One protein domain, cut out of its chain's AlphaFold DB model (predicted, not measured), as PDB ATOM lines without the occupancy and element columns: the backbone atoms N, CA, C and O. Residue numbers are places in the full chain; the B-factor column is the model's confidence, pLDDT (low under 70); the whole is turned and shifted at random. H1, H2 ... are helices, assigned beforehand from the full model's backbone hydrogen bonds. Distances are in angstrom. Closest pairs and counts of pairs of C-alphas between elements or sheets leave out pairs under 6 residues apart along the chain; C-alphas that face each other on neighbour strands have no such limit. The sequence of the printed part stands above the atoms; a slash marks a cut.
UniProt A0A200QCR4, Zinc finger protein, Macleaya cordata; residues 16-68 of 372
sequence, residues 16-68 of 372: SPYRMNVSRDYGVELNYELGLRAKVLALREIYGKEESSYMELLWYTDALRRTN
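This is residues 16 to 68 of the 372 residues of the protein "Zinc finger protein" of Macleaya cordata (UniProt A0A200QCR4). The longest helix, H3, makes one end of a long, open zigzag in which three helices follow one another end to end: H2 is in the middle, and H1 is at the other end, where residues 27 to 31 fold back from it to H2. There is no common core, and no helix touches another. The printed part has 53 residues with three named helices in the order H1, H2, H3 and no named strand; the class is all helix. The whole is extended, with a radius of gyration of the C-alphas of 17.8 A, and its outline is a rod spanning 52 by 20 by 15 A.

H3, residues 50 to 67, is 25.4 A long from first to last C-alpha and ends at C-alpha 67 at (22.659, -30.245, -8.141). H2, residues 32 to 47, is 22.3 A long and begins at C-alpha 32 at (32.228, -48.343, 28.231). H1, residues 16 to 26, is 15.7 A long and begins at C-alpha 16 at (39.481, -40.779, 30.674).

H3 has a kink of 32 degrees near residue 59. H3 and H2 are close but not clearly touching; their closest C-alphas, those of Glu 50 and Arg 44, are 6.8 A apart. They run the same way at a steep tilt of 49 degrees. H1 is apart from both H2 and H3. Every O i to N i+4 pair is within hydrogen-bond range in H1 and H2, against 8 of 14 in H3.

The C-alphas farthest apart, those of Gly 27 and Arg 66, are 52.1 A apart. Residues 42 to 48 and 51 to 68 stand free. The printed part has no cut, and both links are tight. The mean pLDDT of the printed part is 71.9; 20 residues are under 70, among them residues 16 to 23 and 50 to 55.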
ATOM      1  N   SER A  16      39.153 -40.843  29.242       53.69
ATOM      2  CA  SER A  16      39.481 -40.779  30.674       53.69
ATOM      3  C   SER A  16      39.005 -39.489  31.366       53.69
ATOM      4  O   SER A  16      38.425 -39.602  32.445       53.69
ATOM      5  N   PRO A  17      39.167 -38.282  30.780       59.09
ATOM      6  CA  PRO A  17      38.740 -37.043  31.436       59.09
ATOM      7  C   PRO A  17      37.213 -36.922  31.539       59.09
ATOM      8  O   PRO A  17      36.683 -36.506  32.562       59.09
ATOM      9  N   TYR A  18      36.488 -37.347  30.499       59.28
ATOM     10  CA  TYR A  18      35.021 -37.302  30.471       59.28
ATOM     11  C   TYR A  18      34.386 -38.264  31.479       59.28
ATOM     12  O   TYR A  18      33.421 -37.906  32.149       59.28
ATOM     13  N   ARG A  19      34.944 -39.471  31.616       57.69
ATOM     14  CA  ARG A  19      34.475 -40.473  32.582       57.69
ATOM     15  C   ARG A  19      34.632 -39.991  34.029       57.69
ATOM     16  O   ARG A  19      33.728 -40.200  34.830       57.69
ATOM     17  N   MET A  20      35.751 -39.330  34.339       56.44
ATOM     18  CA  MET A  20      36.011 -38.763  35.667       56.44
ATOM     19  C   MET A  20      35.060 -37.606  35.993       56.44
ATOM     20  O   MET A  20      34.542 -37.555  37.105       56.44
ATOM     21  N   ASN A  21      34.772 -36.728  35.026       65.06
ATOM     22  CA  ASN A  21      33.857 -35.602  35.236       65.06
ATOM     23  C   ASN A  21      32.425 -36.068  35.519       65.06
ATOM     24  O   ASN A  21      31.822 -35.606  36.473       65.06
ATOM     25  N   VAL A  22      31.890 -37.033  34.763       66.12
ATOM     26  CA  VAL A  22      30.515 -37.501  35.013       66.12
ATOM     27  C   VAL A  22      30.401 -38.265  36.337       66.12
ATOM     28  O   VAL A  22      29.412 -38.115  37.049       66.12
ATOM     29  N   SER A  23      31.431 -39.030  36.708       66.75
ATOM     30  CA  SER A  23      31.466 -39.707  38.007       66.75
ATOM     31  C   SER A  23      31.551 -38.722  39.174       66.75
ATOM     32  O   SER A  23      30.929 -38.960  40.202       66.75
ATOM     33  N   ARG A  24      32.305 -37.626  39.027       70.38
ATOM     34  CA  ARG A  24      32.451 -36.594  40.062       70.38
ATOM     35  C   ARG A  24      31.219 -35.696  40.165       70.38
ATOM     36  O   ARG A  24      30.776 -35.408  41.267       70.38
ATOM     37  N   ASP A  25      30.686 -35.259  39.028       76.25
ATOM     38  CA  ASP A  25      29.644 -34.230  38.970       76.25
ATOM     39  C   ASP A  25      28.232 -34.836  39.134       76.25
ATOM     40  O   ASP A  25      27.317 -34.146  39.578       76.25
ATOM     41  N   TYR A  26      28.053 -36.129  38.824       73.88
ATOM     42  CA  TYR A  26      26.751 -36.815  38.878       73.88
ATOM     43  C   TYR A  26      26.765 -38.150  39.644       73.88
ATOM     44  O   TYR A  26      25.730 -38.807  39.724       73.88
ATOM     45  N   GLY A  27      27.906 -38.586  40.192       70.69
ATOM     46  CA  GLY A  27      27.996 -39.816  40.996       70.69
ATOM     47  C   GLY A  27      27.847 -41.125  40.209       70.69
ATOM     48  O   GLY A  27      27.683 -42.183  40.812       70.69
ATOM     49  N   VAL A  28      27.881 -41.082  38.871       70.19
ATOM     50  CA  VAL A  28      27.655 -42.256  38.011       70.19
ATOM     51  C   VAL A  28      28.971 -42.782  37.444       70.19
ATOM     52  O   VAL A  28      29.632 -42.116  36.641       70.19
ATOM     53  N   GLU A  29      29.327 -44.024  37.782       69.44
ATOM     54  CA  GLU A  29      30.469 -44.705  37.171       69.44
ATOM     55  C   GLU A  29      30.168 -45.119  35.722       69.44
ATOM     56  O   GLU A  29      29.505 -46.115  35.428       69.44
ATOM     57  N   LEU A  30      30.705 -44.353  34.775       66.19
ATOM     58  CA  LEU A  30      30.533 -44.610  33.348       66.19
ATOM     59  C   LEU A  30      31.442 -45.735  32.858       66.19
ATOM     60  O   LEU A  30      32.606 -45.516  32.520       66.19
ATOM     61  N   ASN A  31      30.912 -46.948  32.763       72.38
ATOM     62  CA  ASN A  31      31.575 -48.006  32.009       72.38
ATOM     63  C   ASN A  31      31.390 -47.806  30.487       72.38
ATOM     64  O   ASN A  31      30.560 -47.018  30.024       72.38
ATOM     65  N   TYR A  32      32.211 -48.498  29.691       68.62
ATOM     66  CA  TYR A  32      32.228 -48.343  28.231       68.62
ATOM     67  C   TYR A  32      30.866 -48.642  27.586       68.62
ATOM     68  O   TYR A  32      30.444 -47.944  26.665       68.62
ATOM     69  N   GLU A  33      30.167 -49.658  28.088       63.62
ATOM     70  CA  GLU A  33      28.889 -50.120  27.549       63.62
ATOM     71  C   GLU A  33      27.760 -49.115  27.810       63.62
ATOM     72  O   GLU A  33      26.987 -48.799  26.903       63.62
ATOM     73  N   LEU A  34      27.729 -48.522  29.005       72.19
ATOM     74  CA  LEU A  34      26.790 -47.462  29.360       72.19
ATOM     75  C   LEU A  34      27.022 -46.208  28.506       72.19
ATOM     76  O   LEU A  34      26.068 -45.624  27.992       72.19
ATOM     77  N   GLY A  35      28.288 -45.840  28.277       74.94
ATOM     78  CA  GLY A  35      28.650 -44.720  27.403       74.94
ATOM     79  C   GLY A  35      28.255 -44.950  25.941       74.94
ATOM     80  O   GLY A  35      27.746 -44.041  25.280       74.94
ATOM     81  N   LEU A  36      28.426 -46.175  25.435       66.06
ATOM     82  CA  LEU A  36      27.980 -46.542  24.091       66.06
ATOM     83  C   LEU A  36      26.451 -46.483  23.978       66.06
ATOM     84  O   LEU A  36      25.930 -45.923  23.014       66.06
ATOM     85  N   ARG A  37      25.732 -47.003  24.978       73.06
ATOM     86  CA  ARG A  37      24.265 -46.996  25.010       73.06
ATOM     87  C   ARG A  37      23.699 -45.577  25.075       73.06
ATOM     88  O   ARG A  37      22.783 -45.264  24.318       73.06
ATOM     89  N   ALA A  38      24.286 -44.707  25.896       76.81
ATOM     90  CA  ALA A  38      23.916 -43.294  25.972       76.81
ATOM     91  C   ALA A  38      24.140 -42.574  24.633       76.81
ATOM     92  O   ALA A  38      23.262 -41.852  24.166       76.81
ATOM     93  N   LYS A  39      25.270 -42.833  23.958       78.75
ATOM     94  CA  LYS A  39      25.539 -42.293  22.618       78.75
ATOM     95  C   LYS A  39      24.495 -42.747  21.593       78.75
ATOM     96  O   LYS A  39      24.044 -41.931  20.797       78.75
ATOM     97  N   VAL A  40      24.123 -44.029  21.596       74.56
ATOM     98  CA  VAL A  40      23.107 -44.569  20.674       74.56
ATOM     99  C   VAL A  40      21.739 -43.928  20.924       74.56
ATOM    100  O   VAL A  40      21.063 -43.562  19.965       74.56
ATOM    101  N   LEU A  41      21.346 -43.740  22.188       78.38
ATOM    102  CA  LEU A  41      20.089 -43.075  22.545       78.38
ATOM    103  C   LEU A  41      20.081 -41.599  22.127       78.38
ATOM    104  O   LEU A  41      19.144 -41.176  21.460       78.38
ATOM    105  N   ALA A  42      21.153 -40.855  22.417       81.75
ATOM    106  CA  ALA A  42      21.271 -39.449  22.033       81.75
ATOM    107  C   ALA A  42      21.257 -39.258  20.506       81.75
ATOM    108  O   ALA A  42      20.580 -38.373  19.992       81.75
ATOM    109  N   LEU A  43      21.960 -40.115  19.752       74.31
ATOM    110  CA  LEU A  43      21.918 -40.075  18.285       74.31
ATOM    111  C   LEU A  43      20.517 -40.377  17.745       74.31
ATOM    112  O   LEU A  43      20.098 -39.742  16.781       74.31
ATOM    113  N   ARG A  44      19.789 -41.304  18.377       81.25
ATOM    114  CA  ARG A  44      18.412 -41.635  18.001       81.25
ATOM    115  C   ARG A  44      17.424 -40.507  18.299       81.25
ATOM    116  O   ARG A  44      16.429 -40.381  17.595       81.25
ATOM    117  N   GLU A  45      17.681 -39.715  19.329       83.12
ATOM    118  CA  GLU A  45      16.861 -38.556  19.682       83.12
ATOM    119  C   GLU A  45      17.100 -37.379  18.727       83.12
ATOM    120  O   GLU A  45      16.146 -36.765  18.264       83.12
ATOM    121  N   ILE A  46      18.360 -37.124  18.352       81.81
ATOM    122  CA  ILE A  46      18.726 -36.025  17.442       81.81
ATOM    123  C   ILE A  46      18.344 -36.334  15.987       81.81
ATOM    124  O   ILE A  46      17.820 -35.470  15.290       81.81
ATOM    125  N   TYR A  47      18.638 -37.548  15.515       75.88
ATOM    126  CA  TYR A  47      18.530 -37.914  14.095       75.88
ATOM    127  C   TYR A  47      17.405 -38.916  13.804       75.88
ATOM    128  O   TYR A  47      17.245 -39.353  12.666       75.88
ATOM    129  N   GLY A  48      16.621 -39.305  14.810       81.06
ATOM    130  CA  GLY A  48      15.607 -40.345  14.664       81.06
ATOM    131  C   GLY A  48      16.197 -41.758  14.591       81.06
ATOM    132  O   GLY A  48      17.371 -42.009  14.866       81.06
ATOM    133  N   LYS A  49      15.359 -42.745  14.249       74.44
ATOM    134  CA  LYS A  49      15.812 -44.139  14.109       74.44
ATOM    135  C   LYS A  49      16.790 -44.257  12.939       74.44
ATOM    136  O   LYS A  49      16.454 -43.889  11.818       74.44
ATOM    137  N   GLU A  50      17.947 -44.870  13.183       63.66
ATOM    138  CA  GLU A  50      18.988 -45.083  12.165       63.66
ATOM    139  C   GLU A  50      18.436 -45.768  10.902       63.66
ATOM    140  O   GLU A  50      18.736 -45.355   9.788       63.66
ATOM    141  N   GLU A  51      17.547 -46.753  11.065       62.69
ATOM    142  CA  GLU A  51      16.888 -47.470   9.963       62.69
ATOM    143  C   GLU A  51      16.096 -46.548   9.024       62.69
ATOM    144  O   GLU A  51      16.071 -46.771   7.814       62.69
ATOM    145  N   SER A  52      15.488 -45.487   9.559       65.44
ATOM    146  CA  SER A  52      14.701 -44.527   8.783       65.44
ATOM    147  C   SER A  52      15.583 -43.624   7.913       65.44
ATOM    148  O   SER A  52      15.192 -43.300   6.794       65.44
ATOM    149  N   SER A  53      16.806 -43.311   8.362       68.38
ATOM    150  CA  SER A  53      17.755 -42.465   7.616       68.38
ATOM    151  C   SER A  53      18.215 -43.085   6.287       68.38
ATOM    152  O   SER A  53      18.537 -42.375   5.334       68.38
ATOM    153  N   TYR A  54      18.182 -44.417   6.157       65.81
ATOM    154  CA  TYR A  54      18.561 -45.092   4.909       65.81
ATOM    155  C   TYR A  54      17.581 -44.818   3.762       65.81
ATOM    156  O   TYR A  54      17.987 -44.862   2.599       65.81
ATOM    157  N   MET A  55      16.313 -44.507   4.059       65.81
ATOM    158  CA  MET A  55      15.328 -44.148   3.030       65.81
ATOM    159  C   MET A  55      15.595 -42.756   2.445       65.81
ATOM    160  O   MET A  55      15.337 -42.525   1.262       65.81
ATOM    161  N   GLU A  56      16.194 -41.855   3.225       73.06
ATOM    162  CA  GLU A  56      16.569 -40.504   2.785       73.06
ATOM    163  C   GLU A  56      17.719 -40.515   1.772       73.06
ATOM    164  O   GLU A  56      17.856 -39.585   0.974       73.06
ATOM    165  N   LEU A  57      18.510 -41.596   1.729       76.00
ATOM    166  CA  LEU A  57      19.567 -41.762   0.734       76.00
ATOM    167  C   LEU A  57      19.016 -41.720  -0.695       76.00
ATOM    168  O   LEU A  57      19.686 -41.181  -1.572       76.00
ATOM    169  N   LEU A  58      17.801 -42.222  -0.944       69.19
ATOM    170  CA  LEU A  58      17.176 -42.152  -2.272       69.19
ATOM    171  C   LEU A  58      16.967 -40.696  -2.699       69.19
ATOM    172  O   LEU A  58      17.476 -40.284  -3.743       69.19
ATOM    173  N   TRP A  59      16.322 -39.899  -1.842       77.25
ATOM    174  CA  TRP A  59      16.155 -38.463  -2.064       77.25
ATOM    175  C   TRP A  59      17.506 -37.761  -2.241       77.25
ATOM    176  O   TRP A  59      17.681 -36.992  -3.186       77.25
ATOM    177  N   TYR A  60      18.485 -38.066  -1.389       77.75
ATOM    178  CA  TYR A  60      19.791 -37.415  -1.429       77.75
ATOM    179  C   TYR A  60      20.555 -37.735  -2.718       77.75
ATOM    180  O   TYR A  60      21.213 -36.862  -3.285       77.75
ATOM    181  N   THR A  61      20.431 -38.957  -3.244       75.38
ATOM    182  CA  THR A  61      21.020 -39.288  -4.548       75.38
ATOM    183  C   THR A  61      20.380 -38.541  -5.703       75.38
ATOM    184  O   THR A  61      21.100 -38.097  -6.600       75.38
ATOM    185  N   ASP A  62      19.062 -38.354  -5.672       72.31
ATOM    186  CA  ASP A  62      18.363 -37.571  -6.686       72.31
ATOM    187  C   ASP A  62      18.714 -36.084  -6.578       72.31
ATOM    188  O   ASP A  62      18.987 -35.437  -7.593       72.31
ATOM    189  N   ALA A  63      18.811 -35.552  -5.359       78.12
ATOM    190  CA  ALA A  63      19.277 -34.193  -5.107       78.12
ATOM    191  C   ALA A  63      20.714 -33.985  -5.617       78.12
ATOM    192  O   ALA A  63      20.976 -33.002  -6.311       78.12
ATOM    193  N   LEU A  64      21.632 -34.925  -5.362       80.88
ATOM    194  CA  LEU A  64      23.019 -34.861  -5.838       80.88
ATOM    195  C   LEU A  64      23.127 -34.928  -7.364       80.88
ATOM    196  O   LEU A  64      23.923 -34.196  -7.946       80.88
ATOM    197  N   ARG A  65      22.326 -35.770  -8.025       76.12
ATOM    198  CA  ARG A  65      22.301 -35.844  -9.496       76.12
ATOM    199  C   ARG A  65      21.808 -34.547 -10.130       76.12
ATOM    200  O   ARG A  65      22.336 -34.159 -11.168       76.12
ATOM    201  N   ARG A  66      20.820 -33.890  -9.515       77.94
ATOM    202  CA  ARG A  66      20.273 -32.608  -9.993       77.94
ATOM    203  C   ARG A  66      21.230 -31.444  -9.752       77.94
ATOM    204  O   ARG A  66      21.419 -30.619 -10.634       77.94
ATOM    205  N   THR A  67      21.821 -31.380  -8.563       88.56
ATOM    206  CA  THR A  67      22.659 -30.245  -8.141       88.56
ATOM    207  C   THR A  67      24.101 -30.348  -8.622       88.56
ATOM    208  O   THR A  67      24.738 -29.322  -8.828       88.56
ATOM    209  N   ASN A  68      24.620 -31.563  -8.829       81.75
ATOM    210  CA  ASN A  68      26.009 -31.808  -9.221       81.75
ATOM    211  C   ASN A  68      26.086 -32.797 -10.402       81.75
ATOM    212  O   ASN A  68      26.434 -33.976 -10.211       81.75
TER     213      ASN A  68